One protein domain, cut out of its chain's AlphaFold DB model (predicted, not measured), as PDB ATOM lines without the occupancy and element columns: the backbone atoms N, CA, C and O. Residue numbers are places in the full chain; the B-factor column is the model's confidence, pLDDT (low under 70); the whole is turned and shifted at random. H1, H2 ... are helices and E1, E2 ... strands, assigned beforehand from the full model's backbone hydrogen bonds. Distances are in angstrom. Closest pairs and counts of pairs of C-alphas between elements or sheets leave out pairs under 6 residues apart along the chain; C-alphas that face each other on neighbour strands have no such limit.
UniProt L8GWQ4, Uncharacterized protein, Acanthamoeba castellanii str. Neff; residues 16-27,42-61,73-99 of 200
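This is residues 16 to 27, 42 to 61 and 73 to 99 of the 200 residues of an uncharacterized protein of Acanthamoeba castellanii str. Neff (UniProt L8GWQ4). A single strongly twisted sheet is built of two strand hairpins side by side, E1 with E2 and E3 with E4, with the long strand E3 running through the middle of the model. One separate helix, H1, lies beyond the E4 edge and only grazes the sheet. The printed part has 59 residues with one named helix and four named strands, in the order H1, E1, E2, E3, E4 along the chain; the sheet order is E2, E1, E3, E4, all antiparallel, and the class is mixed, helices and strands. The whole is only just compact, close to loose, with a radius of gyration of the C-alphas of 12.4 A, and only just elongated, with spans of 39 by 25 by 17 A.

H1 holds residues 16 to 27, begins with C-alpha 16 at (221.481, 236.434, 210.093) and is 16.5 A long from first to last C-alpha. E1 holds residues 42 to 48, 19.6 A, with C-alpha 42 at (227.066, 213.101, 207.989). E2 holds residues 54 to 59, 16.2 A. E3, the longest strand, holds residues 73 to 83, 32.8 A. E4 holds residues 91 to 97, 19.7 A, and ends with C-alpha 97 at (216.563, 232.680, 195.531).

In the sheet, E2 and E4 are the edge strands and E1 and E3 the inner ones. E1 and E3 are antiparallel at 159 degrees between their directions; N 44 and O 80 are 2.8 A apart, within hydrogen-bond range. E1 and E2 form a hairpin, antiparallel at 160 degrees, with N 45 and O 57 at 2.8 A. E3 and E4 form the other hairpin, antiparallel at 149 degrees, with N 77 and O 93 at 2.8 A. Residues 86 to 87, in the link between E3 and E4, form a short antiparallel pairing with residues 82 to 83, which belong to E3. E2 is apart from E3 and from E4. H1 is on the sheet but only grazes it, with its residues 17 to 25; its closest C-alphas to E4 are those of Cys 18 and Gly 93, 7.3 A apart. In H1 every O i to N i+4 pair is within hydrogen-bond range.

The two C-alphas farthest apart are those of Tyr 85 and Val 99, at 40.1 A. Residues 28 to 41 are not printed, and C-alphas 27 and 42 are 16.8 A apart across that cut; residues 62 to 72 are not printed either, and C-alphas 61 and 73 are 24.6 A apart. Of the links that are printed whole, E1 to E2 is tight and E3 to E4 short. The mean pLDDT of the printed part is 72.0; it is under 70 at residues 16 to 27, 61, 73 and 95 to 99, and averages 42 in H1.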
ATOM      1  N   SER A  16     221.255 236.685 208.668       36.91
ATOM      2  CA  SER A  16     221.481 236.434 210.093       36.91
ATOM      3  C   SER A  16     220.591 235.323 210.664       36.91
ATOM      4  O   SER A  16     221.001 234.623 211.584       36.91
ATOM      5  N   GLN A  17     219.362 235.141 210.164       36.56
ATOM      6  CA  GLN A  17     218.424 234.184 210.770       36.56
ATOM      7  C   GLN A  17     218.792 232.726 210.468       36.56
ATOM      8  O   GLN A  17     218.692 231.883 211.359       36.56
ATOM      9  N   CYS A  18     219.301 232.449 209.265       35.88
ATOM     10  CA  CYS A  18     219.742 231.108 208.881       35.88
ATOM     11  C   CYS A  18     221.017 230.701 209.647       35.88
ATOM     12  O   CYS A  18     221.124 229.577 210.141       35.88
ATOM     13  N   GLU A  19     221.954 231.639 209.849       40.16
ATOM     14  CA  GLU A  19     223.168 231.394 210.641       40.16
ATOM     15  C   GLU A  19     222.863 231.211 212.144       40.16
ATOM     16  O   GLU A  19     223.463 230.361 212.809       40.16
ATOM     17  N   ILE A  20     221.896 231.962 212.687       42.88
ATOM     18  CA  ILE A  20     221.477 231.865 214.097       42.88
ATOM     19  C   ILE A  20     220.783 230.526 214.386       42.88
ATOM     20  O   ILE A  20     221.075 229.908 215.413       42.88
ATOM     21  N   GLU A  21     219.906 230.041 213.501       46.97
ATOM     22  CA  GLU A  21     219.254 228.734 213.678       46.97
ATOM     23  C   GLU A  21     220.240 227.567 213.532       46.97
ATOM     24  O   GLU A  21     220.194 226.627 214.331       46.97
ATOM     25  N   TYR A  22     221.204 227.664 212.610       44.38
ATOM     26  CA  TYR A  22     222.286 226.687 212.458       44.38
ATOM     27  C   TYR A  22     223.163 226.582 213.719       44.38
ATOM     28  O   TYR A  22     223.414 225.483 214.222       44.38
ATOM     29  N   ARG A  23     223.561 227.719 214.313       44.25
ATOM     30  CA  ARG A  23     224.320 227.737 215.580       44.25
ATOM     31  C   ARG A  23     223.509 227.194 216.757       44.25
ATOM     32  O   ARG A  23     224.064 226.510 217.617       44.25
ATOM     33  N   ARG A  24     222.194 227.446 216.798       46.44
ATOM     34  CA  ARG A  24     221.305 226.888 217.832       46.44
ATOM     35  C   ARG A  24     221.198 225.367 217.722       46.44
ATOM     36  O   ARG A  24     221.308 224.688 218.744       46.44
ATOM     37  N   ALA A  25     221.065 224.839 216.503       44.78
ATOM     38  CA  ALA A  25     221.043 223.399 216.244       44.78
ATOM     39  C   ALA A  25     222.350 222.717 216.692       44.78
ATOM     40  O   ALA A  25     222.289 221.724 217.421       44.78
ATOM     41  N   LEU A  26     223.507 223.310 216.363       48.09
ATOM     42  CA  LEU A  26     224.832 222.862 216.820       48.09
ATOM     43  C   LEU A  26     224.953 222.870 218.354       48.09
ATOM     44  O   LEU A  26     225.397 221.888 218.941       48.09
ATOM     45  N   SER A  27     224.495 223.938 219.018       40.50
ATOM     46  CA  SER A  27     224.574 224.054 220.484       40.50
ATOM     47  C   SER A  27     223.668 223.065 221.234       40.50
ATOM     48  O   SER A  27     224.020 222.602 222.318       40.50
ATOM     49  N   SER A  42     227.501 212.838 209.365       80.19
ATOM     50  CA  SER A  42     227.066 213.101 207.989       80.19
ATOM     51  C   SER A  42     225.663 213.700 207.995       80.19
ATOM     52  O   SER A  42     224.805 213.267 208.768       80.19
ATOM     53  N   TYR A  43     225.404 214.669 207.123       81.00
ATOM     54  CA  TYR A  43     224.119 215.350 207.026       81.00
ATOM     55  C   TYR A  43     223.408 214.957 205.738       81.00
ATOM     56  O   TYR A  43     223.902 215.214 204.641       81.00
ATOM     57  N   THR A  44     222.216 214.382 205.861       87.31
ATOM     58  CA  THR A  44     221.301 214.209 204.732       87.31
ATOM     59  C   THR A  44     220.530 215.505 204.527       87.31
ATOM     60  O   THR A  44     219.883 215.995 205.451       87.31
ATOM     61  N   VAL A  45     220.577 216.049 203.316       85.00
ATOM     62  CA  VAL A  45     219.898 217.287 202.932       85.00
ATOM     63  C   VAL A  45     218.781 216.958 201.951       85.00
ATOM     64  O   VAL A  45     218.997 216.238 200.978       85.00
ATOM     65  N   LYS A  46     217.591 217.508 202.185       90.62
ATOM     66  CA  LYS A  46     216.477 217.551 201.238       90.62
ATOM     67  C   LYS A  46     216.180 219.010 200.916       90.62
ATOM     68  O   LYS A  46     215.756 219.757 201.791       90.62
ATOM     69  N   LEU A  47     216.387 219.401 199.667       87.69
ATOM     70  CA  LEU A  47     216.060 220.726 199.152       87.69
ATOM     71  C   LEU A  47     214.793 220.625 198.306       87.69
ATOM     72  O   LEU A  47     214.731 219.800 197.402       87.69
ATOM     73  N   THR A  48     213.794 221.448 198.591       89.25
ATOM     74  CA  THR A  48     212.534 221.529 197.846       89.25
ATOM     75  C   THR A  48     212.480 222.866 197.125       89.25
ATOM     76  O   THR A  48     212.642 223.909 197.760       89.25
ATOM     77  N   ASP A  49     212.293 222.827 195.811       87.31
ATOM     78  CA  ASP A  49     212.217 224.017 194.972       87.31
ATOM     79  C   ASP A  49     210.854 224.737 195.091       87.31
ATOM     80  O   ASP A  49     209.911 224.196 195.680       87.31
ATOM     81  N   PRO A  50     210.712 225.950 194.520       84.94
ATOM     82  CA  PRO A  50     209.457 226.705 194.554       84.94
ATOM     83  C   PRO A  50     208.273 226.017 193.857       84.94
ATOM     84  O   PRO A  50     207.128 226.415 194.067       84.94
ATOM     85  N   LYS A  51     208.521 225.000 193.023       88.94
ATOM     86  CA  LYS A  51     207.487 224.175 192.383       88.94
ATOM     87  C   LYS A  51     207.121 222.943 193.218       88.94
ATOM     88  O   LYS A  51     206.212 222.211 192.838       88.94
ATOM     89  N   GLY A  52     207.803 222.710 194.340       88.50
ATOM     90  CA  GLY A  52     207.608 221.554 195.212       88.50
ATOM     91  C   GLY A  52     208.463 220.336 194.850       88.50
ATOM     92  O   GLY A  52     208.322 219.287 195.480       88.50
ATOM     93  N   VAL A  53     209.364 220.435 193.869       90.31
ATOM     94  CA  VAL A  53     210.247 219.330 193.479       90.31
ATOM     95  C   VAL A  53     211.376 219.204 194.495       90.31
ATOM     96  O   VAL A  53     212.077 220.167 194.795       90.31
ATOM     97  N   SER A  54     211.560 218.000 195.040       92.12
ATOM     98  CA  SER A  54     212.588 217.722 196.044       92.12
ATOM     99  C   SER A  54     213.822 217.058 195.436       92.12
ATOM    100  O   SER A  54     213.709 216.076 194.710       92.12
ATOM    101  N   THR A  55     215.008 217.533 195.805       87.94
ATOM    102  CA  THR A  55     216.298 216.875 195.563       87.94
ATOM    103  C   THR A  55     216.919 216.484 196.899       87.94
ATOM    104  O   THR A  55     216.829 217.237 197.869       87.94
ATOM    105  N   THR A  56     217.539 215.305 196.966       91.31
ATOM    106  CA  THR A  56     218.182 214.803 198.188       91.31
ATOM    107  C   THR A  56     219.653 214.500 197.954       91.31
ATOM    108  O   THR A  56     220.054 214.183 196.836       91.31
ATOM    109  N   GLY A  57     220.458 214.593 199.008       87.06
ATOM    110  CA  GLY A  57     221.851 214.168 198.981       87.06
ATOM    111  C   GLY A  57     222.512 214.248 200.352       87.06
ATOM    112  O   GLY A  57     221.830 214.434 201.360       87.06
ATOM    113  N   GLN A  58     223.831 214.060 200.396       86.00
ATOM    114  CA  GLN A  58     224.597 214.021 201.641       86.00
ATOM    115  C   GLN A  58     225.793 214.964 201.610       86.00
ATOM    116  O   GLN A  58     226.519 215.015 200.622       86.00
ATOM    117  N   THR A  59     226.028 215.660 202.719       77.88
ATOM    118  CA  THR A  59     227.189 216.531 202.906       77.88
ATOM    119  C   THR A  59     227.832 216.307 204.267       77.88
ATOM    120  O   THR A  59     227.165 215.987 205.249       77.88
ATOM    121  N   GLN A  60     229.147 216.490 204.316       72.94
ATOM    122  CA  GLN A  60     229.921 216.607 205.557       72.94
ATOM    123  C   GLN A  60     230.316 218.068 205.836       72.94
ATOM    124  O   GLN A  60     230.883 218.367 206.882       72.94
ATOM    125  N   GLY A  61     230.039 218.976 204.894       64.75
ATOM    126  CA  GLY A  61     230.407 220.386 204.955       64.75
ATOM    127  C   GLY A  61     229.224 221.311 205.264       64.75
ATOM    128  O   GLY A  61     228.072 220.878 205.271       64.75
ATOM    129  N   GLY A  73     212.229 232.124 193.619       62.84
ATOM    130  CA  GLY A  73     211.234 231.756 194.622       62.84
ATOM    131  C   GLY A  73     211.829 231.253 195.930       62.84
ATOM    132  O   GLY A  73     213.043 231.272 196.143       62.84
ATOM    133  N   THR A  74     210.946 230.815 196.824       77.69
ATOM    134  CA  THR A  74     211.321 230.272 198.132       77.69
ATOM    135  C   THR A  74     211.636 228.788 198.021       77.69
ATOM    136  O   THR A  74     210.779 227.992 197.646       77.69
ATOM    137  N   TYR A  75     212.855 228.423 198.399       83.00
ATOM    138  CA  TYR A  75     213.282 227.045 198.582       83.00
ATOM    139  C   TYR A  75     213.120 226.651 200.048       83.00
ATOM    140  O   TYR A  75     213.394 227.449 200.947       83.00
ATOM    141  N   ALA A  76     212.723 225.405 200.292       82.62
ATOM    142  CA  ALA A  76     212.718 224.813 201.625       82.62
ATOM    143  C   ALA A  76     213.853 223.797 201.752       82.62
ATOM    144  O   ALA A  76     214.077 222.994 200.850       82.62
ATOM    145  N   ILE A  77     214.555 223.804 202.879       84.19
ATOM    146  CA  ILE A  77     215.618 222.851 203.191       84.19
ATOM    147  C   ILE A  77     215.246 222.054 204.438       84.19
ATOM    148  O   ILE A  77     214.734 222.605 205.408       84.19
ATOM    149  N   GLN A  78     215.522 220.756 204.418       83.88
ATOM    150  CA  GLN A  78     215.492 219.881 205.581       83.88
ATOM    151  C   GLN A  78     216.853 219.201 205.710       83.88
ATOM    152  O   GLN A  78     217.371 218.662 204.734       83.88
ATOM    153  N   ILE A  79     217.426 219.223 206.909       83.56
ATOM    154  CA  ILE A  79     218.736 218.651 207.218       83.56
ATOM    155  C   ILE A  79     218.555 217.622 208.326       83.56
ATOM    156  O   ILE A  79     217.998 217.940 209.373       83.56
ATOM    157  N   THR A  80     219.051 216.407 208.117       82.81
ATOM    158  CA  THR A  80     219.026 215.325 209.104       82.81
ATOM    159  C   THR A  80     220.458 214.863 209.378       82.81
ATOM    160  O   THR A  80     221.086 214.307 208.475       82.81
ATOM    161  N   PRO A  81     221.000 215.080 210.589       81.50
ATOM    162  CA  PRO A  81     222.306 214.564 210.969       81.50
ATOM    163  C   PRO A  81     222.242 213.052 211.192       81.50
ATOM    164  O   PRO A  81     221.235 212.511 211.647       81.50
ATOM    165  N   SER A  82     223.336 212.363 210.905       82.56
ATOM    166  CA  SER A  82     223.486 210.925 211.106       82.56
ATOM    167  C   SER A  82     224.923 210.587 211.485       82.56
ATOM    168  O   SER A  82     225.863 211.218 211.006       82.56
ATOM    169  N   ASN A  83     225.099 209.597 212.352       82.31
ATOM    170  CA  ASN A  83     226.403 209.046 212.710       82.31
ATOM    171  C   ASN A  83     226.299 207.518 212.865       82.31
ATOM    172  O   ASN A  83     225.255 206.923 212.590       82.31
ATOM    173  N   LYS A  84     227.373 206.869 213.334       79.94
ATOM    174  CA  LYS A  84     227.407 205.411 213.570       79.94
ATOM    175  C   LYS A  84     226.334 204.897 214.549       79.94
ATOM    176  O   LYS A  84     226.066 203.702 214.566       79.94
ATOM    177  N   TYR A  85     225.728 205.776 215.348       81.81
ATOM    178  CA  TYR A  85     224.688 205.445 216.327       81.81
ATOM    179  C   TYR A  85     223.262 205.649 215.796       81.81
ATOM    180  O   TYR A  85     222.304 205.305 216.485       81.81
ATOM    181  N   GLY A  86     223.105 206.187 214.582       78.38
ATOM    182  CA  GLY A  86     221.812 206.357 213.924       78.38
ATOM    183  C   GLY A  86     221.544 207.784 213.449       78.38
ATOM    184  O   GLY A  86     222.452 208.604 213.300       78.38
ATOM    185  N   GLN A  87     220.271 208.061 213.165       81.81
ATOM    186  CA  GLN A  87     219.804 209.369 212.703       81.81
ATOM    187  C   GLN A  87     219.387 210.244 213.887       81.81
ATOM    188  O   GLN A  87     218.682 209.800 214.792       81.81
ATOM    189  N   GLY A  88     219.826 211.499 213.862       73.94
ATOM    190  CA  GLY A  88     219.390 212.530 214.792       73.94
ATOM    191  C   GLY A  88     218.136 213.270 214.304       73.94
ATOM    192  O   GLY A  88     217.579 212.951 213.253       73.94
ATOM    193  N   PRO A  89     217.674 214.277 215.063       73.38
ATOM    194  CA  PRO A  89     216.492 215.059 214.712       73.38
ATOM    195  C   PRO A  89     216.725 215.916 213.459       73.38
ATOM    196  O   PRO A  89     217.809 216.470 213.279       73.38
ATOM    197  N   SER A  90     215.697 216.069 212.621       81.00
ATOM    198  CA  SER A  90     215.759 216.970 211.465       81.00
ATOM    199  C   SER A  90     215.584 218.439 211.864       81.00
ATOM    200  O   SER A  90     214.760 218.760 212.718       81.00
ATOM    201  N   ALA A  91     216.290 219.331 211.173       75.81
ATOM    202  CA  ALA A  91     216.051 220.773 211.170       75.81
ATOM    203  C   ALA A  91     215.496 221.209 209.808       75.81
ATOM    204  O   ALA A  91     215.846 220.621 208.783       75.81
ATOM    205  N   THR A  92     214.645 222.234 209.781       81.12
ATOM    206  CA  THR A  92     214.064 222.779 208.546       81.12
ATOM    207  C   THR A  92     214.278 224.281 208.462       81.12
ATOM    208  O   THR A  92     214.134 224.960 209.471       81.12
ATOM    209  N   GLY A  93     214.548 224.794 207.265       72.75
ATOM    210  CA  GLY A  93     214.680 226.225 206.991       72.75
ATOM    211  C   GLY A  93     214.124 226.594 205.619       72.75
ATOM    212  O   GLY A  93     213.765 225.722 204.821       72.75
ATOM    213  N   GLN A  94     214.047 227.891 205.336       75.31
ATOM    214  CA  GLN A  94     213.624 228.411 204.036       75.31
ATOM    215  C   GLN A  94     214.502 229.586 203.611       75.31
ATOM    216  O   GLN A  94     214.939 230.375 204.445       75.31
ATOM    217  N   GLY A  95     214.737 229.708 202.305       63.28
ATOM    218  CA  GLY A  95     215.527 230.787 201.715       63.28
ATOM    219  C   GLY A  95     214.966 231.212 200.364       63.28
ATOM    220  O   GLY A  95     214.501 230.379 199.589       63.28
ATOM    221  N   ALA A  96     214.992 232.513 200.084       64.81
ATOM    222  CA  ALA A  96     214.589 233.050 198.790       64.81
ATOM    223  C   ALA A  96     215.787 233.085 197.837       64.81
ATOM    224  O   ALA A  96     216.849 233.594 198.190       64.81
ATOM    225  N   VAL A  97     215.592 232.582 196.622       65.25
ATOM    226  CA  VAL A  97     216.563 232.680 195.531       65.25
ATOM    227  C   VAL A  97     216.031 233.663 194.499       65.25
ATOM    228  O   VAL A  97     214.872 233.571 194.082       65.25
ATOM    229  N   VAL A  98     216.891 234.594 194.086       52.97
ATOM    230  CA  VAL A  98     216.646 235.519 192.977       52.97
ATOM    231  C   VAL A  98     217.691 235.254 191.900       52.97
ATOM    232  O   VAL A  98     218.886 235.456 192.095       52.97
ATOM    233  N   VAL A  99     217.222 234.760 190.765       52.78
ATOM    234  CA  VAL A  99     217.962 234.549 189.531       52.78
ATOM    235  C   VAL A  99     217.909 235.837 188.727       52.78
ATOM    236  O   VAL A  99     216.848 236.268 188.266       52.78
TER     237      VAL A  99